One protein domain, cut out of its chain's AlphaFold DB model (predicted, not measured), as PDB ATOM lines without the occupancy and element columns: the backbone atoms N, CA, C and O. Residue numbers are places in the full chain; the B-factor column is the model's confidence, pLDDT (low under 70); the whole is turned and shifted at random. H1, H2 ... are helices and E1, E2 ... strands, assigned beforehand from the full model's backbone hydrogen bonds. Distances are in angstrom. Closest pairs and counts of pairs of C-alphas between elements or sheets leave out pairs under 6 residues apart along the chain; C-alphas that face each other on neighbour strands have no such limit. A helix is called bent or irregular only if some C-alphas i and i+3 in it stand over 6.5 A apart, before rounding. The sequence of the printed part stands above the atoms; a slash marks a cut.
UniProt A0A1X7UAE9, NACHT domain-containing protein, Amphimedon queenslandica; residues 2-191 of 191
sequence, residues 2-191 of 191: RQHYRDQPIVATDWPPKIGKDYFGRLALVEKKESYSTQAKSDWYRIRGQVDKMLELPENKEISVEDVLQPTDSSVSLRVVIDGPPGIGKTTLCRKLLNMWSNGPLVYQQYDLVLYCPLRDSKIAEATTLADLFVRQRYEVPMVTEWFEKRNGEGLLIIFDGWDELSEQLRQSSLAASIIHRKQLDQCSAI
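What this domain is: This is residues 2 to 191 of the 191 residues of the protein "NACHT domain-containing protein" of Amphimedon queenslandica (UniProt A0A1X7UAE9). Two parallel strands, E3 and E4, make a narrow core, with the long helix H5 packed on one side and the short helices H6, H7 and H10 on the other; H8 lies near the strands' beginnings and H9 beyond H10. A loose side lobe holds the small strand pair E1 and E2 with H2 and H3, and residues 12 to 23 stick out. The 190 printed residues run H1 E1 H2 H3 E2 H4 H5 E3 H6 H7 H8 E4 H9 H10, ten helices and four strands, in two sheets: E1 E2 antiparallel, E3 E4 parallel. The class is mixed, with under half of the residues in named elements. The whole is compact, with a radius of gyration of the C-alphas of 17.5 A and spans of 50 by 40 by 34 A.

How they stand to each other: H1, residues 2 to 6, touches H5, residues 90 to 103, with residues 99 to 102 of H5 alone; the closest C-alphas, Arg 2 and Ser 102, are 6.0 A apart. E1, residues 29 to 31, is antiparallel to E2, residues 61 to 63, with N 31 and O 61 at 2.8 A. H2, residues 39 to 47, touches H3, residues 51 to 54, closest at the C-alphas of Tyr 45 and Val 51, 5.9 A. H4, residues 66 to 69, touches no helix and is only just irregular: C-alphas 66 and 69 are 6.9 A apart. E3, residues 113 to 118, is parallel to E4, residues 156 to 161, at 15 degrees, with N 115 and O 157 at 2.8 A. The closest C-alphas of H5 and E4, Thr 91 and Asp 161, are 6.3 A apart. E3, H6, H7, H8 and E4 form a strand-helix-strand unit, parallel neighbour strands with helices between: H6, residues 122 to 125, touches H7, residues 130 to 133, only at the corner, at Ile 124 and Leu 133, C-alphas 5.5 A apart. H7 touches H8, residues 141 to 150, closest at the C-alphas of Ala 131 and Thr 145, 5.9 A. H9, residues 168 to 173, and H10, residues 175 to 180, only just touch, with 3 pairs of C-alphas within 8 A, only at the corner, about perpendicular at 84 degrees; the closest C-alphas, Arg 171 and Ala 177, are 5.6 A apart. The closest C-alphas of E4 and H10, Phe 160 and Ala 176, are 7.3 A apart. Residues 189 to 190 pair, parallel, with residues 157 to 158 of E4. Every O i to N i+4 pair is within hydrogen-bond range in H2, H5, H8, H9 and H10; H1 has 0 of 1, but 2 of 2 O i to N i+3 pairs.

Where its parts are: H1 begins at C-alpha 2, (187.954, 126.665, 220.629). H2 measures 12.2 A, H5 20.1 A, E3 16.3 A, H8 14.2 A and E4 16.1 A. H5 begins at C-alpha 90, (182.931, 145.477, 209.963), and H10 ends at C-alpha 180, (172.491, 133.345, 202.609).

The domain as a whole: The C-alphas of Ser 37 and Tyr 139, the two farthest apart, are 52.5 A apart. The printed part has no cut; the links H1 to E1 and H4 to H5 are long. The mean pLDDT of the printed part is 77.3, with 60 residues under 70, among them residues 2 to 26 and 33 to 44.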
ATOM      1  N   ARG A   2     188.138 125.379 219.903       40.59
ATOM      2  CA  ARG A   2     187.954 126.665 220.629       40.59
ATOM      3  C   ARG A   2     189.248 127.311 221.146       40.59
ATOM      4  O   ARG A   2     189.412 128.517 221.028       40.59
ATOM      5  N   GLN A   3     190.188 126.511 221.655       48.12
ATOM      6  CA  GLN A   3     191.473 127.010 222.164       48.12
ATOM      7  C   GLN A   3     192.308 127.744 221.097       48.12
ATOM      8  O   GLN A   3     192.959 128.723 221.423       48.12
ATOM      9  N   HIS A   4     192.226 127.360 219.817       54.62
ATOM     10  CA  HIS A   4     193.013 128.002 218.755       54.62
ATOM     11  C   HIS A   4     192.571 129.433 218.429       54.62
ATOM     12  O   HIS A   4     193.386 130.212 217.950       54.62
ATOM     13  N   TYR A   5     191.316 129.795 218.705       53.44
ATOM     14  CA  TYR A   5     190.839 131.175 218.558       53.44
ATOM     15  C   TYR A   5     191.232 132.061 219.743       53.44
ATOM     16  O   TYR A   5     191.322 133.276 219.597       53.44
ATOM     17  N   ARG A   6     191.499 131.455 220.905       53.44
ATOM     18  CA  ARG A   6     191.915 132.166 222.120       53.44
ATOM     19  C   ARG A   6     193.300 132.793 221.974       53.44
ATOM     20  O   ARG A   6     193.541 133.872 222.503       53.44
ATOM     21  N   ASP A   7     194.164 132.119 221.222       53.69
ATOM     22  CA  ASP A   7     195.573 132.478 221.070       53.69
ATOM     23  C   ASP A   7     195.845 133.314 219.806       53.69
ATOM     24  O   ASP A   7     196.982 133.721 219.565       53.69
ATOM     25  N   GLN A   8     194.824 133.590 218.983       51.50
ATOM     26  CA  GLN A   8     194.983 134.433 217.800       51.50
ATOM     27  C   GLN A   8     194.931 135.922 218.172       51.50
ATOM     28  O   GLN A   8     193.916 136.399 218.689       51.50
ATOM     29  N   PRO A   9     195.984 136.704 217.871       53.16
ATOM     30  CA  PRO A   9     195.922 138.147 218.016       53.16
ATOM     31  C   PRO A   9     194.915 138.717 217.010       53.16
ATOM     32  O   PRO A   9     195.047 138.555 215.799       53.16
ATOM     33  N   ILE A  10     193.899 139.412 217.527       54.50
ATOM     34  CA  ILE A  10     192.819 140.012 216.727       54.50
ATOM     35  C   ILE A  10     193.352 141.108 215.780       54.50
ATOM     36  O   ILE A  10     192.734 141.394 214.753       54.50
ATOM     37  N   VAL A  11     194.520 141.680 216.086       53.59
ATOM     38  CA  VAL A  11     195.152 142.784 215.357       53.59
ATOM     39  C   VAL A  11     196.609 142.417 215.075       53.59
ATOM     40  O   VAL A  11     197.365 142.119 216.000       53.59
ATOM     41  N   ALA A  12     196.995 142.429 213.798       47.09
ATOM     42  CA  ALA A  12     198.395 142.386 213.405       47.09
ATOM     43  C   ALA A  12     199.035 143.725 213.801       47.09
ATOM     44  O   ALA A  12     198.626 144.760 213.287       47.09
ATOM     45  N   THR A  13     199.983 143.677 214.741       48.44
ATOM     46  CA  THR A  13     200.955 144.738 215.068       48.44
ATOM     47  C   THR A  13     200.396 146.164 215.179       48.44
ATOM     48  O   THR A  13     200.364 146.915 214.212       48.44
ATOM     49  N   ASP A  14     199.998 146.507 216.408       50.69
ATOM     50  CA  ASP A  14     200.058 147.818 217.072       50.69
ATOM     51  C   ASP A  14     200.190 149.077 216.193       50.69
ATOM     52  O   ASP A  14     201.229 149.733 216.169       50.69
ATOM     53  N   TRP A  15     199.083 149.481 215.565       36.72
ATOM     54  CA  TRP A  15     198.778 150.888 215.290       36.72
ATOM     55  C   TRP A  15     197.278 151.058 214.977       36.72
ATOM     56  O   TRP A  15     196.801 150.425 214.033       36.72
ATOM     57  N   PRO A  16     196.502 151.900 215.698       42.66
ATOM     58  CA  PRO A  16     196.853 152.700 216.878       42.66
ATOM     59  C   PRO A  16     196.916 151.873 218.189       42.66
ATOM     60  O   PRO A  16     196.489 150.717 218.206       42.66
ATOM     61  N   PRO A  17     197.454 152.438 219.293       40.44
ATOM     62  CA  PRO A  17     197.668 151.724 220.555       40.44
ATOM     63  C   PRO A  17     196.365 151.222 221.184       40.44
ATOM     64  O   PRO A  17     195.338 151.903 221.143       40.44
ATOM     65  N   LYS A  18     196.425 150.060 221.846       43.50
ATOM     66  CA  LYS A  18     195.323 149.521 222.659       43.50
ATOM     67  C   LYS A  18     194.941 150.507 223.772       43.50
ATOM     68  O   LYS A  18     195.696 150.680 224.727       43.50
ATOM     69  N   ILE A  19     193.752 151.105 223.696       40.81
ATOM     70  CA  ILE A  19     193.202 151.972 224.754       40.81
ATOM     71  C   ILE A  19     192.459 151.105 225.788       40.81
ATOM     72  O   ILE A  19     191.263 151.235 225.981       40.81
ATOM     73  N   GLY A  20     193.153 150.180 226.454       44.44
ATOM     74  CA  GLY A  20     192.565 149.314 227.492       44.44
ATOM     75  C   GLY A  20     192.194 147.899 227.026       44.44
ATOM     76  O   GLY A  20     192.378 147.541 225.865       44.44
ATOM     77  N   LYS A  21     191.726 147.061 227.966       45.16
ATOM     78  CA  LYS A  21     191.455 145.625 227.735       45.16
ATOM     79  C   LYS A  21     190.218 145.362 226.862       45.16
ATOM     80  O   LYS A  21     190.196 144.349 226.173       45.16
ATOM     81  N   ASP A  22     189.273 146.303 226.833       44.91
ATOM     82  CA  ASP A  22     187.953 146.142 226.202       44.91
ATOM     83  C   ASP A  22     187.713 147.098 225.020       44.91
ATOM     84  O   ASP A  22     186.602 147.207 224.501       44.91
ATOM     85  N   TYR A  23     188.749 147.811 224.574       45.38
ATOM     86  CA  TYR A  23     188.595 148.874 223.581       45.38
ATOM     87  C   TYR A  23     188.756 148.338 222.164       45.38
ATOM     88  O   TYR A  23     189.765 148.517 221.485       45.38
ATOM     89  N   PHE A  24     187.702 147.671 221.717       54.22
ATOM     90  CA  PHE A  24     187.340 147.636 220.309       54.22
ATOM     91  C   PHE A  24     186.741 149.017 220.012       54.22
ATOM     92  O   PHE A  24     185.994 149.522 220.844       54.22
ATOM     93  N   GLY A  25     187.128 149.680 218.918       55.62
ATOM     94  CA  GLY A  25     186.706 151.061 218.629       55.62
ATOM     95  C   GLY A  25     185.200 151.309 218.824       55.62
ATOM     96  O   GLY A  25     184.403 150.375 218.802       55.62
ATOM     97  N   ARG A  26     184.798 152.570 219.034       63.31
ATOM     98  CA  ARG A  26     183.382 152.915 219.241       63.31
ATOM     99  C   ARG A  26     182.595 152.603 217.967       63.31
ATOM    100  O   ARG A  26     182.696 153.334 216.988       63.31
ATOM    101  N   LEU A  27     181.856 151.501 217.994       71.38
ATOM    102  CA  LEU A  27     180.905 151.100 216.966       71.38
ATOM    103  C   LEU A  27     179.526 151.111 217.595       71.38
ATOM    104  O   LEU A  27     179.332 150.486 218.636       71.38
ATOM    105  N   ALA A  28     178.593 151.790 216.945       72.06
ATOM    106  CA  ALA A  28     177.185 151.664 217.259       72.06
ATOM    107  C   ALA A  28     176.534 150.782 216.194       72.06
ATOM    108  O   ALA A  28     176.765 150.973 214.996       72.06
ATOM    109  N   LEU A  29     175.758 149.795 216.634       76.31
ATOM    110  CA  LEU A  29     174.965 148.953 215.748       76.31
ATOM    111  C   LEU A  29     173.545 149.477 215.745       76.31
ATOM    112  O   LEU A  29     173.003 149.837 216.786       76.31
ATOM    113  N   VAL A  30     172.954 149.540 214.561       77.25
ATOM    114  CA  VAL A  30     171.639 150.131 214.374       77.25
ATOM    115  C   VAL A  30     170.777 149.169 213.581       77.25
ATOM    116  O   VAL A  30     171.152 148.755 212.484       77.25
ATOM    117  N   GLU A  31     169.617 148.830 214.135       77.94
ATOM    118  CA  GLU A  31     168.600 148.063 213.431       77.94
ATOM    119  C   GLU A  31     167.960 148.940 212.365       77.94
ATOM    120  O   GLU A  31     167.402 150.002 212.653       77.94
ATOM    121  N   LYS A  32     168.026 148.476 211.122       70.44
ATOM    122  CA  LYS A  32     167.427 149.162 209.993       70.44
ATOM    123  C   LYS A  32     166.022 148.617 209.754       70.44
ATOM    124  O   LYS A  32     165.868 147.464 209.366       70.44
ATOM    125  N   LYS A  33     165.001 149.455 209.940       66.25
ATOM    126  CA  LYS A  33     163.605 149.116 209.614       66.25
ATOM    127  C   LYS A  33     163.306 149.411 208.141       66.25
ATOM    128  O   LYS A  33     163.751 150.426 207.613       66.25
ATOM    129  N   GLU A  34     162.524 148.553 207.483       56.75
ATOM    130  CA  GLU A  34     162.200 148.630 206.042       56.75
ATOM    131  C   GLU A  34     161.273 149.800 205.632       56.75
ATOM    132  O   GLU A  34     160.706 149.805 204.543       56.75
ATOM    133  N   SER A  35     161.076 150.823 206.462       53.47
ATOM    134  CA  SER A  35     160.186 151.936 206.109       53.47
ATOM    135  C   SER A  35     160.804 152.813 204.999       53.47
ATOM    136  O   SER A  35     161.814 153.491 205.180       53.47
ATOM    137  N   TYR A  36     160.178 152.769 203.819       46.28
ATOM    138  CA  TYR A  36     160.689 153.168 202.495       46.28
ATOM    139  C   TYR A  36     160.969 154.669 202.231       46.28
ATOM    140  O   TYR A  36     161.224 155.043 201.088       46.28
ATOM    141  N   SER A  37     160.990 155.557 203.226       57.47
ATOM    142  CA  SER A  37     161.306 156.989 203.021       57.47
ATOM    143  C   SER A  37     162.684 157.400 203.549       57.47
ATOM    144  O   SER A  37     163.309 158.324 203.025       57.47
ATOM    145  N   THR A  38     163.196 156.701 204.558       58.06
ATOM    146  CA  THR A  38     164.365 157.145 205.340       58.06
ATOM    147  C   THR A  38     165.678 156.591 204.794       58.06
ATOM    148  O   THR A  38     166.754 157.113 205.098       58.06
ATOM    149  N   GLN A  39     165.595 155.608 203.890       62.62
ATOM    150  CA  GLN A  39     166.730 155.008 203.191       62.62
ATOM    151  C   GLN A  39     167.620 156.053 202.514       62.62
ATOM    152  O   GLN A  39     168.835 156.037 202.689       62.62
ATOM    153  N   ALA A  40     167.009 157.014 201.817       65.12
ATOM    154  CA  ALA A  40     167.732 158.073 201.120       65.12
ATOM    155  C   ALA A  40     168.518 158.979 202.083       65.12
ATOM    156  O   ALA A  40     169.619 159.423 201.761       65.12
ATOM    157  N   LYS A  41     167.979 159.235 203.282       67.38
ATOM    158  CA  LYS A  41     168.621 160.068 204.307       67.38
ATOM    159  C   LYS A  41     169.785 159.325 204.972       67.38
ATOM    160  O   LYS A  41     170.847 159.906 205.177       67.38
ATOM    161  N   SER A  42     169.617 158.032 205.232       68.38
ATOM    162  CA  SER A  42     170.673 157.136 205.716       68.38
ATOM    163  C   SER A  42     171.816 156.995 204.706       68.38
ATOM    164  O   SER A  42     172.980 157.185 205.057       68.38
ATOM    165  N   ASP A  43     171.496 156.746 203.433       69.00
ATOM    166  CA  ASP A  43     172.487 156.686 202.353       69.00
ATOM    167  C   ASP A  43     173.191 158.036 202.162       69.00
ATOM    168  O   ASP A  43     174.405 158.079 201.966       69.00
ATOM    169  N   TRP A  44     172.469 159.148 202.320       64.62
ATOM    170  CA  TRP A  44     173.051 160.488 202.317       64.62
ATOM    171  C   TRP A  44     174.094 160.684 203.425       64.62
ATOM    172  O   TRP A  44     175.203 161.153 203.149       64.62
ATOM    173  N   TYR A  45     173.779 160.305 204.669       70.56
ATOM    174  CA  TYR A  45     174.743 160.370 205.771       70.56
ATOM    175  C   TYR A  45     175.952 159.468 205.521       70.56
ATOM    176  O   TYR A  45     177.083 159.883 205.788       70.56
ATOM    177  N   ARG A  46     175.737 158.286 204.932       65.31
ATOM    178  CA  ARG A  46     176.796 157.336 204.575       65.31
ATOM    179  C   ARG A  46     177.756 157.905 203.527       65.31
ATOM    180  O   ARG A  46     178.966 157.857 203.726       65.31
ATOM    181  N   ILE A  47     177.229 158.517 202.465       66.38
ATOM    182  CA  ILE A  47     178.020 159.154 201.397       66.38
ATOM    183  C   ILE A  47     178.805 160.366 201.927       66.38
ATOM    184  O   ILE A  47     179.917 160.636 201.481       66.38
ATOM    185  N   ARG A  48     178.243 161.102 202.894       70.94
ATOM    186  CA  ARG A  48     178.859 162.302 203.489       70.94
ATOM    187  C   ARG A  48     179.767 162.010 204.690       70.94
ATOM    188  O   ARG A  48     180.292 162.962 205.265       70.94
ATOM    189  N   GLY A  49     179.926 160.747 205.098       67.19
ATOM    190  CA  GLY A  49     180.716 160.361 206.274       67.19
ATOM    191  C   GLY A  49     180.126 160.821 207.614       67.19
ATOM    192  O   GLY A  49     180.837 160.884 208.610       67.19
ATOM    193  N   GLN A  50     178.835 161.158 207.659       72.19
ATOM    194  CA  GLN A  50     178.135 161.639 208.856       72.19
ATOM    195  C   GLN A  50     177.439 160.485 209.595       72.19
ATOM    196  O   GLN A  50     176.247 160.555 209.883       72.19
ATOM    197  N   VAL A  51     178.181 159.410 209.866       69.12
ATOM    198  CA  VAL A  51     177.636 158.153 210.408       69.12
ATOM    199  C   VAL A  51     177.032 158.307 211.808       69.12
ATOM    200  O   VAL A  51     176.004 157.701 212.086       69.12
ATOM    201  N   ASP A  52     177.581 159.188 212.650       70.19
ATOM    202  CA  ASP A  52     177.096 159.400 214.024       70.19
ATOM    203  C   ASP A  52     175.658 159.943 214.065       70.19
ATOM    204  O   ASP A  52     174.872 159.604 214.947       70.19
ATOM    205  N   LYS A  53     175.266 160.721 213.048       69.19
ATOM    206  CA  LYS A  53     173.913 161.285 212.931       69.19
ATOM    207  C   LYS A  53     172.855 160.243 212.572       69.19
ATOM    208  O   LYS A  53     171.667 160.556 212.583       69.19
ATOM    209  N   MET A  54     173.258 159.013 212.237       68.94
ATOM    210  CA  MET A  54     172.314 157.925 211.993       68.94
ATOM    211  C   MET A  54     171.650 157.448 213.289       68.94
ATOM    212  O   MET A  54     170.500 157.023 213.228       68.94
ATOM    213  N   LEU A  55     172.311 157.557 214.447       62.06
ATOM    214  CA  LEU A  55     171.712 157.223 215.751       62.06
ATOM    215  C   LEU A  55     170.619 158.209 216.167       62.06
ATOM    216  O   LEU A  55     169.678 157.846 216.860       62.06
ATOM    217  N   GLU A  56     170.725 159.457 215.717       66.88
ATOM    218  CA  GLU A  56     169.759 160.515 216.019       66.88
ATOM    219  C   GLU A  56     168.466 160.390 215.191       66.88
ATOM    220  O   GLU A  56     167.529 161.173 215.368       66.88
ATOM    221  N   LEU A  57     168.394 159.427 214.262       68.50
ATOM    222  CA  LEU A  57     167.185 159.173 213.487       68.50
ATOM    223  C   LEU A  57     166.157 158.419 214.351       68.50
ATOM    224  O   LEU A  57     166.452 157.325 214.820       68.50
ATOM    225  N   PRO A  58     164.924 158.934 214.507       62.69
ATOM    226  CA  PRO A  58     163.928 158.381 215.436       62.69
ATOM    227  C   PRO A  58     163.443 156.963 215.087       62.69
ATOM    228  O   PRO A  58     162.803 156.306 215.903       62.69
ATOM    229  N   GLU A  59     163.722 156.489 213.874       67.94
ATOM    230  CA  GLU A  59     163.332 155.162 213.382       67.94
ATOM    231  C   GLU A  59     164.395 154.088 213.642       67.94
ATOM    232  O   GLU A  59     164.099 152.892 213.574       67.94
ATOM    233  N   ASN A  60     165.617 154.517 213.953       70.25
ATOM    234  CA  ASN A  60     166.771 153.664 214.154       70.25
ATOM    235  C   ASN A  60     166.843 153.236 215.619       70.25
ATOM    236  O   ASN A  60     166.871 154.068 216.525       70.25
ATOM    237  N   LYS A  61     166.879 151.925 215.854       77.19
ATOM    238  CA  LYS A  61     167.061 151.366 217.194       77.19
ATOM    239  C   LYS A  61     168.520 150.967 217.357       77.19
ATOM    240  O   LYS A  61     169.024 150.168 216.572       77.19
ATOM    241  N   GLU A  62     169.186 151.513 218.366       79.44
ATOM    242  CA  GLU A  62     170.514 151.038 218.748       79.44
ATOM    243  C   GLU A  62     170.415 149.595 219.265       79.44
ATOM    244  O   GLU A  62     169.538 149.267 220.070       79.44
ATOM    245  N   ILE A  63     171.295 148.728 218.766       80.56
ATOM    246  CA  ILE A  63     171.407 147.325 219.163       80.56
ATOM    247  C   ILE A  63     172.739 147.145 219.890       80.56
ATOM    248  O   ILE A  63     173.773 147.656 219.452       80.56
ATOM    249  N   SER A  64     172.735 146.390 220.987       79.81
ATOM    250  CA  SER A  64     173.982 145.936 221.601       79.81
ATOM    251  C   SER A  64     174.652 144.855 220.739       79.81
ATOM    252  O   SER A  64     174.016 144.208 219.908       79.81
ATOM    253  N   VAL A  65     175.955 144.623 220.912       76.69
ATOM    254  CA  VAL A  65     176.649 143.566 220.145       76.69
ATOM    255  C   VAL A  65     176.100 142.187 220.518       76.69
ATOM    256  O   VAL A  65     176.015 141.294 219.677       76.69
ATOM    257  N   GLU A  66     175.702 142.041 221.775       76.69
ATOM    258  CA  GLU A  66     175.140 140.840 222.369       76.69
ATOM    259  C   GLU A  66     173.781 140.493 221.754       76.69
ATOM    260  O   GLU A  66     173.479 139.315 221.578       76.69
ATOM    261  N   ASP A  67     172.991 141.496 221.367       78.62
ATOM    262  CA  ASP A  67     171.649 141.287 220.820       78.62
ATOM    263  C   ASP A  67     171.648 141.018 219.303       78.62
ATOM    264  O   ASP A  67     170.619 140.635 218.755       78.62
ATOM    265  N   VAL A  68     172.793 141.138 218.612       80.62
ATOM    266  CA  VAL A  68     172.909 140.912 217.149       80.62
ATOM    267  C   VAL A  68     172.401 139.533 216.724       80.62
ATOM    268  O   VAL A  68     171.866 139.382 215.630       80.62
ATOM    269  N   LEU A  69     172.592 138.524 217.579       75.81
ATOM    270  CA  LEU A  69     172.170 137.144 217.326       75.81
ATOM    271  C   LEU A  69     171.014 136.693 218.223       75.81
ATOM    272  O   LEU A  69     170.792 135.487 218.370       75.81
ATOM    273  N   GLN A  70     170.291 137.630 218.835       73.50
ATOM    274  CA  GLN A  70     169.051 137.283 219.513       73.50
ATOM    275  C   GLN A  70     167.956 136.998 218.479       73.50
ATOM    276  O   GLN A  70     167.772 137.790 217.555       73.50
ATOM    277  N   PRO A  71     167.224 135.879 218.611       65.50
ATOM    278  CA  PRO A  71     166.101 135.597 217.734       65.50
ATOM    279  C   PRO A  71     165.010 136.660 217.880       65.50
ATOM    280  O   PRO A  71     164.480 136.856 218.972       65.50
ATOM    281  N   THR A  72     164.670 137.343 216.785       60.16
ATOM    282  CA  THR A  72     163.596 138.352 216.773       60.16
ATOM    283  C   THR A  72     162.205 137.715 216.698       60.16
ATOM    284  O   THR A  72     161.252 138.271 217.229       60.16
ATOM    285  N   ASP A  73     162.109 136.522 216.099       53.84
ATOM    286  CA  ASP A  73     160.895 135.713 215.962       53.84
ATOM    287  C   ASP A  73     161.212 134.228 216.204       53.84
ATOM    288  O   ASP A  73     162.372 133.822 216.218       53.84
ATOM    289  N   SER A  74     160.172 133.399 216.350       51.72
ATOM    290  CA  SER A  74     160.216 131.937 216.575       51.72
ATOM    291  C   SER A  74     161.057 131.089 215.592       51.72
ATOM    292  O   SER A  74     161.091 129.865 215.722       51.72
ATOM    293  N   SER A  75     161.736 131.697 214.611       55.38
ATOM    294  CA  SER A  75     162.681 131.003 213.739       55.38
ATOM    295  C   SER A  75     164.003 130.744 214.461       55.38
ATOM    296  O   SER A  75     164.646 131.672 214.948       55.38
ATOM    297  N   VAL A  76     164.450 129.492 214.439       63.88
ATOM    298  CA  VAL A  76     165.719 129.050 215.040       63.88
ATOM    299  C   VAL A  76     166.946 129.615 214.294       63.88
ATOM    300  O   VAL A  76     168.030 129.694 214.865       63.88
ATOM    301  N   SER A  77     166.791 130.057 213.036       76.44
ATOM    302  CA  SER A  77     167.903 130.426 212.152       76.44
ATOM    303  C   SER A  77     167.892 131.883 211.672       76.44
ATOM    304  O   SER A  77     166.969 132.342 210.988       76.44
ATOM    305  N   LEU A  78     168.974 132.613 211.964       85.06
ATOM    306  CA  LEU A  78     169.101 134.051 211.704       85.06
ATOM    307  C   LEU A  78     169.841 134.364 210.396       85.06
ATOM    308  O   LEU A  78     170.733 133.639 209.954       85.06
ATOM    309  N   ARG A  79     169.461 135.474 209.761       87.44
ATOM    310  CA  ARG A  79     170.177 136.079 208.629       87.44
ATOM    311  C   ARG A  79     170.408 137.538 208.971       87.44
ATOM    312  O   ARG A  79     169.465 138.323 208.965       87.44
ATOM    313  N   VAL A  80     171.641 137.872 209.312       87.88
ATOM    314  CA  VAL A  80     172.031 139.229 209.690       87.88
ATOM    315  C   VAL A  80     172.898 139.785 208.577       87.88
ATOM    316  O   VAL A  80     173.769 139.089 208.081       87.88
ATOM    317  N   VAL A  81     172.666 141.032 208.178       88.62
ATOM    318  CA  VAL A  81     173.544 141.735 207.237       88.62
ATOM    319  C   VAL A  81     174.134 142.934 207.954       88.62
ATOM    320  O   VAL A  81     173.405 143.816 208.409       88.62
ATOM    321  N   ILE A  82     175.460 142.975 208.044       87.50
ATOM    322  CA  ILE A  82     176.190 144.096 208.635       87.50
ATOM    323  C   ILE A  82     176.664 145.004 207.502       87.50
ATOM    324  O   ILE A  82     177.667 144.733 206.840       87.50
ATOM    325  N   ASP A  83     175.948 146.104 207.292       84.56
ATOM    326  CA  ASP A  83     176.304 147.115 206.298       84.56
ATOM    327  C   ASP A  83     176.976 148.332 206.953       84.56
ATOM    328  O   ASP A  83     176.655 148.736 208.069       84.56
ATOM    329  N   GLY A  84     177.927 148.935 206.248       81.88
ATOM    330  CA  GLY A  84     178.633 150.126 206.702       81.88
ATOM    331  C   GLY A  84     179.759 150.541 205.753       81.88
ATOM    332  O   GLY A  84     180.205 149.733 204.934       81.88
ATOM    333  N   PRO A  85     180.266 151.783 205.854       81.88
ATOM    334  CA  PRO A  85     181.363 152.268 205.018       81.88
ATOM    335  C   PRO A  85     182.625 151.385 205.065       81.88
ATOM    336  O   PRO A  85     182.858 150.661 206.044       81.88
ATOM    337  N   PRO A  86     183.482 151.428 204.030       81.62
ATOM    338  CA  PRO A  86     184.813 150.833 204.112       81.62
ATOM    339  C   PRO A  86     185.602 151.471 205.265       81.62
ATOM    340  O   PRO A  86     185.491 152.667 205.523       81.62
ATOM    341  N   GLY A  87     186.369 150.663 205.997       80.50
ATOM    342  CA  GLY A  87     187.166 151.138 207.135       80.50
ATOM    343  C   GLY A  87     186.395 151.395 208.436       80.50
ATOM    344  O   GLY A  87     187.037 151.636 209.452       80.50
ATOM    345  N   ILE A  88     185.058 151.267 208.461       82.44
ATOM    346  CA  ILE A  88     184.276 151.473 209.697       82.44
ATOM    347  C   ILE A  88     184.557 150.405 210.762       82.44
ATOM    348  O   ILE A  88     184.323 150.651 211.929       82.44
ATOM    349  N   GLY A  89     185.075 149.229 210.385       84.69
ATOM    350  CA  GLY A  89     185.403 148.152 211.328       84.69
ATOM    351  C   GLY A  89     184.491 146.922 211.274       84.69
ATOM    352  O   GLY A  89     184.461 146.166 212.239       84.69
ATOM    353  N   LYS A  90     183.785 146.672 210.159       89.06
ATOM    354  CA  LYS A  90     182.931 145.477 209.963       89.06
ATOM    355  C   LYS A  90     183.670 144.159 210.249       89.06
ATOM    356  O   LYS A  90     183.258 143.393 211.111       89.06
ATOM    357  N   THR A  91     184.833 143.955 209.630       88.44
ATOM    358  CA  THR A  91     185.706 142.798 209.902       88.44
ATOM    359  C   THR A  91     186.118 142.710 211.377       88.44
ATOM    360  O   THR A  91     186.164 141.626 211.958       88.44
ATOM    361  N   THR A  92     186.388 143.850 212.024       88.00
ATOM    362  CA  THR A  92     186.718 143.900 213.458       88.00
ATOM    363  C   THR A  92     185.538 143.449 214.318       88.00
ATOM    364  O   THR A  92     185.740 142.716 215.284       88.00
ATOM    365  N   LEU A  93     184.312 143.829 213.953       87.00
ATOM    366  CA  LEU A  93     183.092 143.379 214.615       87.00
ATOM    367  C   LEU A  93     182.885 141.866 214.459       87.00
ATOM    368  O   LEU A  93     182.653 141.197 215.462       87.00
ATOM    369  N   CYS A  94     183.070 141.305 213.260       88.00
ATOM    370  CA  CYS A  94     183.019 139.853 213.038       88.00
ATOM    371  C   CYS A  94     184.009 139.101 213.945       88.00
ATOM    372  O   CYS A  94     183.660 138.111 214.590       88.00
ATOM    373  N   ARG A  95     185.240 139.613 214.075       86.69
ATOM    374  CA  ARG A  95     186.247 139.053 214.992       86.69
ATOM    375  C   ARG A  95     185.865 139.202 216.461       86.69
ATOM    376  O   ARG A  95     186.143 138.297 217.248       86.69
ATOM    377  N   LYS A  96     185.224 140.310 216.839       84.88
ATOM    378  CA  LYS A  96     184.699 140.509 218.196       84.88
ATOM    379  C   LYS A  96     183.614 139.480 218.513       84.88
ATOM    380  O   LYS A  96     183.702 138.850 219.560       84.88
ATOM    381  N   LEU A  97     182.670 139.237 217.601       84.12
ATOM    382  CA  LEU A  97     181.625 138.214 217.759       84.12
ATOM    383  C   LEU A  97     182.222 136.810 217.952       84.12
ATOM    384  O   LEU A  97     181.811 136.081 218.852       84.12
ATOM    385  N   LEU A  98     183.254 136.455 217.178       85.56
ATOM    386  CA  LEU A  98     183.983 135.190 217.345       85.56
ATOM    387  C   LEU A  98     184.682 135.089 218.701       85.56
ATOM    388  O   LEU A  98     184.611 134.053 219.365       85.56
ATOM    389  N   ASN A  99     185.364 136.160 219.116       83.62
ATOM    390  CA  ASN A  99     186.030 136.208 220.411       83.62
ATOM    391  C   ASN A  99     185.017 136.067 221.552       83.62
ATOM    392  O   ASN A  99     185.243 135.274 222.467       83.62
ATOM    393  N   MET A 100     183.885 136.767 221.452       81.00
ATOM    394  CA  MET A 100     182.763 136.642 222.371       81.00
ATOM    395  C   MET A 100     182.301 135.186 222.420       81.00
ATOM    396  O   MET A 100     182.467 134.579 223.467       81.00
ATOM    397  N   TRP A 101     181.883 134.561 221.312       81.31
ATOM    398  CA  TRP A 101     181.496 133.138 221.304       81.31
ATOM    399  C   TRP A 101     182.539 132.219 221.963       81.31
ATOM    400  O   TRP A 101     182.188 131.361 222.775       81.31
ATOM    401  N   SER A 102     183.832 132.431 221.691       80.38
ATOM    402  CA  SER A 102     184.907 131.612 222.267       80.38
ATOM    403  C   SER A 102     185.052 131.749 223.791       80.38
ATOM    404  O   SER A 102     185.443 130.786 224.455       80.38
ATOM    405  N   ASN A 103     184.712 132.919 224.342       76.81
ATOM    406  CA  ASN A 103     184.782 133.233 225.769       76.81
ATOM    407  C   ASN A 103     183.473 132.924 226.525       76.81
ATOM    408  O   ASN A 103     183.434 133.054 227.747       76.81
ATOM    409  N   GLY A 104     182.428 132.462 225.827       64.38
ATOM    410  CA  GLY A 104     181.226 131.868 226.422       64.38
ATOM    411  C   GLY A 104     180.096 132.775 226.957       64.38
ATOM    412  O   GLY A 104     179.389 132.296 227.847       64.38
ATOM    413  N   PRO A 105     179.833 134.007 226.464       63.62
ATOM    414  CA  PRO A 105     178.584 134.700 226.754       63.62
ATOM    415  C   PRO A 105     177.387 133.828 226.357       63.62
ATOM    416  O   PRO A 105     177.370 133.229 225.279       63.62
ATOM    417  N   LEU A 106     176.385 133.787 227.238       58.44
ATOM    418  CA  LEU A 106     175.193 132.932 227.151       58.44
ATOM    419  C   LEU A 106     174.477 133.011 225.794       58.44
ATOM    420  O   LEU A 106     174.024 131.990 225.289       58.44
ATOM    421  N   VAL A 107     174.446 134.191 225.168       61.53
ATOM    422  CA  VAL A 107     173.710 134.433 223.913       61.53
ATOM    423  C   VAL A 107     174.247 133.615 222.731       61.53
ATOM    424  O   VAL A 107     173.499 133.257 221.823       61.53
ATOM    425  N   TYR A 108     175.531 133.249 222.752       67.44
ATOM    426  CA  TYR A 108     176.159 132.500 221.661       67.44
ATOM    427  C   TYR A 108     176.288 130.996 221.951       67.44
ATOM    428  O   TYR A 108     176.776 130.254 221.100       67.44
ATOM    429  N   GLN A 109     175.849 130.518 223.123       69.75
ATOM    430  CA  GLN A 109     175.956 129.098 223.498       69.75
ATOM    431  C   GLN A 109     175.013 128.182 222.706       69.75
ATOM    432  O   GLN A 109     175.226 126.976 222.700       69.75
ATOM    433  N   GLN A 110     174.023 128.745 222.008       78.88
ATOM    434  CA  GLN A 110     173.116 128.002 221.126       78.88
ATOM    435  C   GLN A 110     173.803 127.404 219.883       78.88
ATOM    436  O   GLN A 110     173.226 126.537 219.236       78.88
ATOM    437  N   TYR A 111     175.016 127.857 219.541       86.75
ATOM    438  CA  TYR A 111     175.763 127.350 218.389       86.75
ATOM    439  C   TYR A 111     176.857 126.368 218.817       86.75
ATOM    440  O   TYR A 111     177.816 126.737 219.511       86.75
ATOM    441  N   ASP A 112     176.742 125.135 218.324       88.62
ATOM    442  CA  ASP A 112     177.726 124.066 218.488       88.62
ATOM    443  C   ASP A 112     179.019 124.373 217.719       88.62
ATOM    444  O   ASP A 112     180.127 124.090 218.193       88.62
ATOM    445  N   LEU A 113     178.891 125.007 216.548       89.44
ATOM    446  CA  LEU A 113     180.006 125.387 215.686       89.44
ATOM    447  C   LEU A 113     179.818 126.796 215.120       89.44
ATOM    448  O   LEU A 113     178.742 127.158 214.652       89.44
ATOM    449  N   VAL A 114     180.911 127.563 215.109       90.62
ATOM    450  CA  VAL A 114     180.995 128.847 214.411       90.62
ATOM    451  C   VAL A 114     182.120 128.785 213.386       90.62
ATOM    452  O   VAL A 114     183.261 128.471 213.735       90.62
ATOM    453  N   LEU A 115     181.800 129.095 212.132       92.50
ATOM    454  CA  LEU A 115     182.748 129.191 211.028       92.50
ATOM    455  C   LEU A 115     182.956 130.657 210.650       92.50
ATOM    456  O   LEU A 115     182.001 131.388 210.404       92.50
ATOM    457  N   TYR A 116     184.216 131.079 210.592       93.06
ATOM    458  CA  TYR A 116     184.600 132.378 210.047       93.06
ATOM    459  C   TYR A 116     185.153 132.188 208.641       93.06
ATOM    460  O   TYR A 116     186.180 131.530 208.464       93.06
ATOM    461  N   CYS A 117     184.470 132.775 207.668       93.81
ATOM    462  CA  CYS A 117     184.705 132.586 206.247       93.81
ATOM    463  C   CYS A 117     185.052 133.938 205.602       93.81
ATOM    464  O   CYS A 117     184.154 134.647 205.143       93.81
ATOM    465  N   PRO A 118     186.339 134.331 205.574       92.25
ATOM    466  CA  PRO A 118     186.770 135.524 204.855       92.25
ATOM    467  C   PRO A 118     186.695 135.278 203.341       92.25
ATOM    468  O   PRO A 118     187.434 134.455 202.805       92.25
ATOM    469  N   LEU A 119     185.827 136.006 202.645       91.81
ATOM    470  CA  LEU A 119     185.542 135.818 201.218       91.81
ATOM    471  C   LEU A 119     186.626 136.385 200.287       91.81
ATOM    472  O   LEU A 119     186.666 136.025 199.115       91.81
ATOM    473  N   ARG A 120     187.568 137.186 200.798       89.31
ATOM    474  CA  ARG A 120     188.856 137.453 200.121       89.31
ATOM    475  C   ARG A 120     189.712 136.214 199.885       89.31
ATOM    476  O   ARG A 120     190.598 136.261 199.034       89.31
ATOM    477  N   ASP A 121     189.540 135.149 200.670       90.31
ATOM    478  CA  ASP A 121     190.245 133.895 200.417       90.31
ATOM    479  C   ASP A 121     189.536 133.172 199.272       90.31
ATOM    480  O   ASP A 121     188.394 132.734 199.419       90.31
ATOM    481  N   SER A 122     190.219 133.035 198.134       88.12
ATOM    482  CA  SER A 122     189.637 132.434 196.934       88.12
ATOM    483  C   SER A 122     189.146 131.006 197.173       88.12
ATOM    484  O   SER A 122     188.139 130.612 196.599       88.12
ATOM    485  N   LYS A 123     189.784 130.244 198.073       89.50
ATOM    486  CA  LYS A 123     189.340 128.879 198.400       89.50
ATOM    487  C   LYS A 123     187.992 128.868 199.107       89.50
ATOM    488  O   LYS A 123     187.186 127.978 198.873       89.50
ATOM    489  N   ILE A 124     187.759 129.855 199.972       91.56
ATOM    490  CA  ILE A 124     186.494 130.011 200.693       91.56
ATOM    491  C   ILE A 124     185.428 130.602 199.767       91.56
ATOM    492  O   ILE A 124     184.278 130.173 199.800       91.56
ATOM    493  N   ALA A 125     185.808 131.551 198.912       90.44
ATOM    494  CA  ALA A 125     184.924 132.167 197.927       90.44
ATOM    495  C   ALA A 125     184.372 131.160 196.902       90.44
ATOM    496  O   ALA A 125     183.201 131.225 196.527       90.44
ATOM    497  N   GLU A 126     185.219 130.230 196.462       90.81
ATOM    498  CA  GLU A 126     184.905 129.196 195.470       90.81
ATOM    499  C   GLU A 126     184.411 127.886 196.104       90.81
ATOM    500  O   GLU A 126     184.190 126.904 195.396       90.81
ATOM    501  N   ALA A 127     184.220 127.857 197.427       92.00
ATOM    502  CA  ALA A 127     183.733 126.685 198.140       92.00
ATOM    503  C   ALA A 127     182.394 126.196 197.567       92.00
ATOM    504  O   ALA A 127     181.466 126.981 197.340       92.00
ATOM    505  N   THR A 128     182.291 124.880 197.370       90.94
ATOM    506  CA  THR A 128     181.089 124.228 196.827       90.94
ATOM    507  C   THR A 128     180.371 123.377 197.866       90.94
ATOM    508  O   THR A 128     179.158 123.200 197.786       90.94
ATOM    509  N   THR A 129     181.106 122.891 198.867       92.00
ATOM    510  CA  THR A 129     180.603 122.049 199.954       92.00
ATOM    511  C   THR A 129     180.908 122.660 201.319       92.00
ATOM    512  O   THR A 129     181.810 123.489 201.460       92.00
ATOM    513  N   LEU A 130     180.190 122.227 202.362       91.75
ATOM    514  CA  LEU A 130     180.453 122.681 203.730       91.75
ATOM    515  C   LEU A 130     181.882 122.327 204.184       91.75
ATOM    516  O   LEU A 130     182.494 123.078 204.942       91.75
ATOM    517  N   ALA A 131     182.434 121.215 203.690       92.12
ATOM    518  CA  ALA A 131     183.808 120.803 203.962       92.12
ATOM    519  C   ALA A 131     184.849 121.756 203.357       92.12
ATOM    520  O   ALA A 131     185.909 121.943 203.954       92.12
ATOM    521  N   ASP A 132     184.552 122.390 202.220       91.81
ATOM    522  CA  ASP A 132     185.463 123.336 201.559       91.81
ATOM    523  C   ASP A 132     185.654 124.626 202.372       91.81
ATOM    524  O   ASP A 132     186.684 125.290 202.255       91.81
ATOM    525  N   LEU A 133     184.709 124.954 203.264       91.38
ATOM    526  CA  LEU A 133     184.841 126.087 204.184       91.38
ATOM    527  C   LEU A 133     185.928 125.863 205.253       91.38
ATOM    528  O   LEU A 133     186.361 126.811 205.911       91.38
ATOM    529  N   PHE A 134     186.404 124.626 205.432       88.81
ATOM    530  CA  PHE A 134     187.498 124.315 206.343       88.81
ATOM    531  C   PHE A 134     188.843 124.433 205.621       88.81
ATOM    532  O   PHE A 134     189.266 123.538 204.893       88.81
ATOM    533  N   VAL A 135     189.597 125.494 205.927       81.50
ATOM    534  CA  VAL A 135     190.949 125.719 205.370       81.50
ATOM    535  C   VAL A 135     191.887 124.526 205.605       81.50
ATOM    536  O   VAL A 135     192.776 124.249 204.800       81.50
ATOM    537  N   ARG A 136     191.715 123.808 206.723       81.44
ATOM    538  CA  ARG A 136     192.482 122.597 207.042       81.44
ATOM    539  C   ARG A 136     191.568 121.383 207.035       81.44
ATOM    540  O   ARG A 136     190.837 121.163 207.997       81.44
ATOM    541  N   GLN A 137     191.711 120.561 206.004       78.81
ATOM    542  CA  GLN A 137     191.077 119.252 205.937       78.81
ATOM    543  C   GLN A 137     191.701 118.334 206.995       78.81
ATOM    544  O   GLN A 137     192.885 117.989 206.937       78.81
ATOM    545  N   ARG A 138     190.918 118.001 208.019       85.00
ATOM    546  CA  ARG A 138     191.259 117.017 209.052       85.00
ATOM    547  C   ARG A 138     190.358 115.802 208.889       85.00
ATOM    548  O   ARG A 138     189.315 115.896 208.250       85.00
ATOM    549  N   TYR A 139     190.753 114.682 209.486       85.75
ATOM    550  CA  TYR A 139     189.987 113.438 209.417       85.75
ATOM    551  C   TYR A 139     188.542 113.612 209.914       85.75
ATOM    552  O   TYR A 139     187.622 112.996 209.393       85.75
ATOM    553  N   GLU A 140     188.338 114.500 210.883       88.12
ATOM    554  CA  GLU A 140     187.048 114.770 211.503       88.12
ATOM    555  C   GLU A 140     186.158 115.709 210.676       88.12
ATOM    556  O   GLU A 140     184.958 115.770 210.931       88.12
ATOM    557  N   VAL A 141     186.708 116.442 209.694       89.50
ATOM    558  CA  VAL A 141     185.945 117.440 208.918       89.50
ATOM    559  C   VAL A 141     184.748 116.804 208.206       89.50
ATOM    560  O   VAL A 141     183.646 117.295 208.438       89.50
ATOM    561  N   PRO A 142     184.891 115.691 207.455       91.06
ATOM    562  CA  PRO A 142     183.748 115.030 206.822       91.06
ATOM    563  C   PRO A 142     182.658 114.603 207.812       91.06
ATOM    564  O   PRO A 142     181.474 114.730 207.522       91.06
ATOM    565  N   MET A 143     183.040 114.134 209.007       91.88
ATOM    566  CA  MET A 143     182.074 113.726 210.033       91.88
ATOM    567  C   MET A 143     181.298 114.926 210.583       91.88
ATOM    568  O   MET A 143     180.089 114.846 210.791       91.88
ATOM    569  N   VAL A 144     181.993 116.041 210.825       91.88
ATOM    570  CA  VAL A 144     181.376 117.282 211.305       91.88
ATOM    571  C   VAL A 144     180.453 117.862 210.235       91.88
ATOM    572  O   VAL A 144     179.327 118.241 210.546       91.88
ATOM    573  N   THR A 145     180.892 117.907 208.977       92.69
ATOM    574  CA  THR A 145     180.096 118.467 207.879       92.69
ATOM    575  C   THR A 145     178.850 117.625 207.630       92.69
ATOM    576  O   THR A 145     177.758 118.180 207.582       92.69
ATOM    577  N   GLU A 146     178.981 116.295 207.604       93.88
ATOM    578  CA  GLU A 146     177.849 115.375 207.454       93.88
ATOM    579  C   GLU A 146     176.836 115.525 208.604       93.88
ATOM    580  O   GLU A 146     175.624 115.464 208.392       93.88
ATOM    581  N   TRP A 147     177.311 115.750 209.834       93.69
ATOM    582  CA  TRP A 147     176.445 115.964 210.995       93.69
ATOM    583  C   TRP A 147     175.573 117.214 210.849       93.69
ATOM    584  O   TRP A 147     174.370 117.152 211.113       93.69
ATOM    585  N   PHE A 148     176.155 118.326 210.389       93.94
ATOM    586  CA  PHE A 148     175.411 119.564 210.143       93.94
ATOM    587  C   PHE A 148     174.516 119.466 208.907       93.94
ATOM    588  O   PHE A 148     173.381 119.932 208.949       93.94
ATOM    589  N   GLU A 149     174.970 118.818 207.833       92.88
ATOM    590  CA  GLU A 149     174.170 118.600 206.621       92.88
ATOM    591  C   GLU A 149     172.905 117.784 206.919       92.88
ATOM    592  O   GLU A 149     171.814 118.164 206.494       92.88
ATOM    593  N   LYS A 150     173.005 116.730 207.743       93.31
ATOM    594  CA  LYS A 150     171.847 115.926 208.186       93.31
ATOM    595  C   LYS A 150     170.818 116.711 208.999       93.31
ATOM    596  O   LYS A 150     169.658 116.309 209.049       93.31
ATOM    597  N   ARG A 151     171.231 117.803 209.646       90.88
ATOM    598  CA  ARG A 151     170.371 118.694 210.448       90.88
ATOM    599  C   ARG A 151     170.050 120.003 209.736       90.88
ATOM    600  O   ARG A 151     169.591 120.954 210.358       90.88
ATOM    601  N   ASN A 152     170.353 120.076 208.443       90.31
ATOM    602  CA  ASN A 152     170.199 121.276 207.633       90.31
ATOM    603  C   ASN A 152     170.833 122.538 208.254       90.31
ATOM    604  O   ASN A 152     170.334 123.650 208.083       90.31
ATOM    605  N   GLY A 153     171.942 122.369 208.979       89.69
ATOM    606  CA  GLY A 153     172.698 123.453 209.597       89.69
ATOM    607  C   GLY A 153     172.230 123.887 210.987       89.69
ATOM    608  O   GLY A 153     172.740 124.883 211.488       89.69
ATOM    609  N   GLU A 154     171.305 123.179 211.636       90.69
ATOM    610  CA  GLU A 154     170.910 123.491 213.018       90.69
ATOM    611  C   GLU A 154     172.136 123.541 213.955       90.69
ATOM    612  O   GLU A 154     173.000 122.662 213.917       90.69
ATOM    613  N   GLY A 155     172.237 124.598 214.769       88.56
ATOM    614  CA  GLY A 155     173.375 124.824 215.671       88.56
ATOM    615  C   GLY A 155     174.653 125.341 214.988       88.56
ATOM    616  O   GLY A 155     175.678 125.495 215.656       88.56
ATOM    617  N   LEU A 156     174.618 125.635 213.683       91.94
ATOM    618  CA  LEU A 156     175.737 126.209 212.927       91.94
ATOM    619  C   LEU A 156     175.572 127.720 212.748       91.94
ATOM    620  O   LEU A 156     174.535 128.184 212.279       91.94
ATOM    621  N   LEU A 157     176.629 128.479 213.034       91.81
ATOM    622  CA  LEU A 157     176.751 129.886 212.652       91.81
ATOM    623  C   LEU A 157     177.889 130.051 211.645       91.81
ATOM    624  O   LEU A 157     179.015 129.626 211.906       91.81
ATOM    625  N   ILE A 158     177.622 130.711 210.522       93.94
ATOM    626  CA  ILE A 158     178.637 131.034 209.516       93.94
ATOM    627  C   ILE A 158     178.734 132.550 209.368       93.94
ATOM    628  O   ILE A 158     177.731 133.225 209.170       93.94
ATOM    629  N   ILE A 159     179.944 133.089 209.479       93.56
ATOM    630  CA  ILE A 159     180.221 134.518 209.332       93.56
ATOM    631  C   ILE A 159     180.962 134.718 208.013       93.56
ATOM    632  O   ILE A 159     182.138 134.358 207.909       93.56
ATOM    633  N   PHE A 160     180.283 135.289 207.023       94.44
ATOM    634  CA  PHE A 160     180.834 135.628 205.718       94.44
ATOM    635  C   PHE A 160     181.370 137.063 205.734       94.44
ATOM    636  O   PHE A 160     180.632 138.038 205.631       94.44
ATOM    637  N   ASP A 161     182.686 137.209 205.857       92.88
ATOM    638  CA  ASP A 161     183.336 138.522 205.922       92.88
ATOM    639  C   ASP A 161     183.857 138.928 204.541       92.88
ATOM    640  O   ASP A 161     184.627 138.185 203.933       92.88
ATOM    641  N   GLY A 162     183.446 140.099 204.050       90.56
ATOM    642  CA  GLY A 162     183.852 140.612 202.737       90.56
ATOM    643  C   GLY A 162     182.955 140.174 201.574       90.56
ATOM    644  O   GLY A 162     183.451 139.838 200.504       90.56
ATOM    645  N   TRP A 163     181.628 140.173 201.739       90.06
ATOM    646  CA  TRP A 163     180.692 139.879 200.636       90.06
ATOM    647  C   TRP A 163     180.906 140.770 199.396       90.06
ATOM    648  O   TRP A 163     180.751 140.333 198.251       90.06
ATOM    649  N   ASP A 164     181.314 142.021 199.618       88.31
ATOM    650  CA  ASP A 164     181.673 142.982 198.579       88.31
ATOM    651  C   ASP A 164     182.965 142.623 197.819       88.31
ATOM    652  O   ASP A 164     183.189 143.136 196.724       88.31
ATOM    653  N   GLU A 165     183.764 141.686 198.330       87.12
ATOM    654  CA  GLU A 165     185.004 141.198 197.712       87.12
ATOM    655  C   GLU A 165     184.748 140.070 196.689       87.12
ATOM    656  O   GLU A 165     185.606 139.788 195.854       87.12
ATOM    657  N   LEU A 166     183.559 139.446 196.701       88.81
ATOM    658  CA  LEU A 166     183.184 138.416 195.725       88.81
ATOM    659  C   LEU A 166     182.911 138.995 194.332       88.81
ATOM    660  O   LEU A 166     182.297 140.056 194.193       88.81
ATOM    661  N   SER A 167     183.268 138.227 193.297       90.12
ATOM    662  CA  SER A 167     182.862 138.505 191.916       90.12
ATOM    663  C   SER A 167     181.347 138.353 191.733       90.12
ATOM    664  O   SER A 167     180.685 137.619 192.472       90.12
ATOM    665  N   GLU A 168     180.782 139.009 190.717       89.88
ATOM    666  CA  GLU A 168     179.342 138.918 190.425       89.88
ATOM    667  C   GLU A 168     178.876 137.476 190.205       89.88
ATOM    668  O   GLU A 168     177.810 137.092 190.683       89.88
ATOM    669  N   GLN A 169     179.702 136.662 189.541       91.19
ATOM    670  CA  GLN A 169     179.418 135.249 189.322       91.19
ATOM    671  C   GLN A 169     179.322 134.491 190.653       91.19
ATOM    672  O   GLN A 169     178.334 133.800 190.903       91.19
ATOM    673  N   LEU A 170     180.301 134.665 191.547       90.44
ATOM    674  CA  LEU A 170     180.318 133.970 192.834       90.44
ATOM    675  C   LEU A 170     179.192 134.440 193.761       90.44
ATOM    676  O   LEU A 170     178.628 133.627 194.488       90.44
ATOM    677  N   ARG A 171     178.764 135.704 193.690       89.62
ATOM    678  CA  ARG A 171     177.579 136.170 194.436       89.62
ATOM    679  C   ARG A 171     176.278 135.479 194.016       89.62
ATOM    680  O   ARG A 171     175.311 135.519 194.774       89.62
ATOM    681  N   GLN A 172     176.241 134.845 192.843       88.12
ATOM    682  CA  GLN A 172     175.070 134.120 192.342       88.12
ATOM    683  C   GLN A 172     175.178 132.605 192.539       88.12
ATOM    684  O   GLN A 172     174.169 131.963 192.835       88.12
ATOM    685  N   SER A 173     176.375 132.034 192.366       89.44
ATOM    686  CA  SER A 173     176.571 130.580 192.305       89.44
ATOM    687  C   SER A 173     177.339 129.972 193.480       89.44
ATOM    688  O   SER A 173     177.416 128.750 193.557       89.44
ATOM    689  N   SER A 174     177.937 130.775 194.366       92.19
ATOM    690  CA  SER A 174     178.730 130.240 195.483       92.19
ATOM    691  C   SER A 174     177.868 129.521 196.522       92.19
ATOM    692  O   SER A 174     176.659 129.760 196.662       92.19
ATOM    693  N   LEU A 175     178.522 128.681 197.324       92.94
ATOM    694  CA  LEU A 175     177.917 128.114 198.523       92.94
ATOM    695  C   LEU A 175     177.456 129.215 199.491       92.94
ATOM    696  O   LEU A 175     176.344 129.141 200.010       92.94
ATOM    697  N   ALA A 176     178.259 130.270 199.674       92.12
ATOM    698  CA  ALA A 176     177.902 131.413 200.515       92.12
ATOM    699  C   ALA A 176     176.578 132.052 200.065       92.12
ATOM    700  O   ALA A 176     175.666 132.231 200.873       92.12
ATOM    701  N   ALA A 177     176.421 132.295 198.758       92.00
ATOM    702  CA  ALA A 177     175.168 132.783 198.186       92.00
ATOM    703  C   ALA A 177     173.999 131.827 198.461       92.00
ATOM    704  O   ALA A 177     172.907 132.267 198.819       92.00
ATOM    705  N   SER A 178     174.215 130.522 198.311       93.00
ATOM    706  CA  SER A 178     173.175 129.510 198.527       93.00
ATOM    707  C   SER A 178     172.720 129.444 199.988       93.00
ATOM    708  O   SER A 178     171.521 129.342 200.248       93.00
ATOM    709  N   ILE A 179     173.650 129.577 200.936       92.88
ATOM    710  CA  ILE A 179     173.373 129.595 202.378       92.88
ATOM    711  C   ILE A 179     172.641 130.880 202.783       92.88
ATOM    712  O   ILE A 179     171.616 130.821 203.472       92.88
ATOM    713  N   ILE A 180     173.112 132.043 202.318       90.75
ATOM    714  CA  ILE A 180     172.491 133.345 202.609       90.75
ATOM    715  C   ILE A 180     171.036 133.360 202.127       90.75
ATOM    716  O   ILE A 180     170.141 133.703 202.898       90.75
ATOM    717  N   HIS A 181     170.774 132.875 200.909       89.88
ATOM    718  CA  HIS A 181     169.424 132.777 200.346       89.88
ATOM    719  C   HIS A 181     168.602 131.577 200.859       89.88
ATOM    720  O   HIS A 181     167.528 131.317 200.319       89.88
ATOM    721  N   ARG A 182     169.084 130.835 201.868       89.62
ATOM    722  CA  ARG A 182     168.412 129.657 202.460       89.62
ATOM    723  C   ARG A 182     168.089 128.538 201.453       89.62
ATOM    724  O   ARG A 182     167.175 127.754 201.673       89.62
ATOM    725  N   LYS A 183     168.838 128.439 200.350       89.81
ATOM    726  CA  LYS A 183     168.723 127.327 199.385       89.81
ATOM    727  C   LYS A 183     169.382 126.048 199.907       89.81
ATOM    728  O   LYS A 183     168.993 124.955 199.513       89.81
ATOM    729  N   GLN A 184     170.391 126.198 200.762       89.62
ATOM    730  CA  GLN A 184     171.079 125.124 201.473       89.62
ATOM    731  C   GLN A 184     171.269 125.530 202.936       89.62
ATOM    732  O   GLN A 184     171.447 126.717 203.216       89.62
ATOM    733  N   LEU A 185     171.257 124.550 203.849       90.19
ATOM    734  CA  LEU A 185     171.436 124.757 205.290       90.19
ATOM    735  C   LEU A 185     170.468 125.818 205.850       90.19
ATOM    736  O   LEU A 185     170.881 126.817 206.440       90.19
ATOM    737  N   ASP A 186     169.163 125.652 205.626       88.19
ATOM    738  CA  ASP A 186     168.169 126.675 205.992       88.19
ATOM    739  C   ASP A 186     168.019 126.903 207.514       88.19
ATOM    740  O   ASP A 186     167.544 127.971 207.922       88.19
ATOM    741  N   GLN A 187     168.482 125.951 208.337       89.81
ATOM    742  CA  GLN A 187     168.496 126.025 209.800       89.81
ATOM    743  C   GLN A 187     169.812 126.580 210.367       89.81
ATOM    744  O   GLN A 187     169.879 126.839 211.567       89.81
ATOM    745  N   CYS A 188     170.851 126.809 209.552       91.06
ATOM    746  CA  CYS A 188     172.033 127.528 210.045       91.06
ATOM    747  C   CYS A 188     171.742 129.013 210.189       91.06
ATOM    748  O   CYS A 188     170.891 129.540 209.476       91.06
ATOM    749  N   SER A 189     172.488 129.709 211.038       91.00
ATOM    750  CA  SER A 189     172.527 131.169 211.072       91.00
ATOM    751  C   SER A 189     173.687 131.697 210.231       91.00
ATOM    752  O   SER A 189     174.761 131.096 210.205       91.00
ATOM    753  N   ALA A 190     173.486 132.829 209.561       91.81
ATOM    754  CA  ALA A 190     174.527 133.478 208.771       91.81
ATOM    755  C   ALA A 190     174.590 134.989 209.033       91.81
ATOM    756  O   ALA A 190     173.544 135.631 209.192       91.81
ATOM    757  N   ILE A 191     175.818 135.515 209.070       89.00
ATOM    758  CA  ILE A 191     176.168 136.944 209.141       89.00
ATOM    759  C   ILE A 191     176.946 137.318 207.883       89.00
ATOM    760  O   ILE A 191     177.850 136.523 207.538       89.00
TER     761      ILE A 191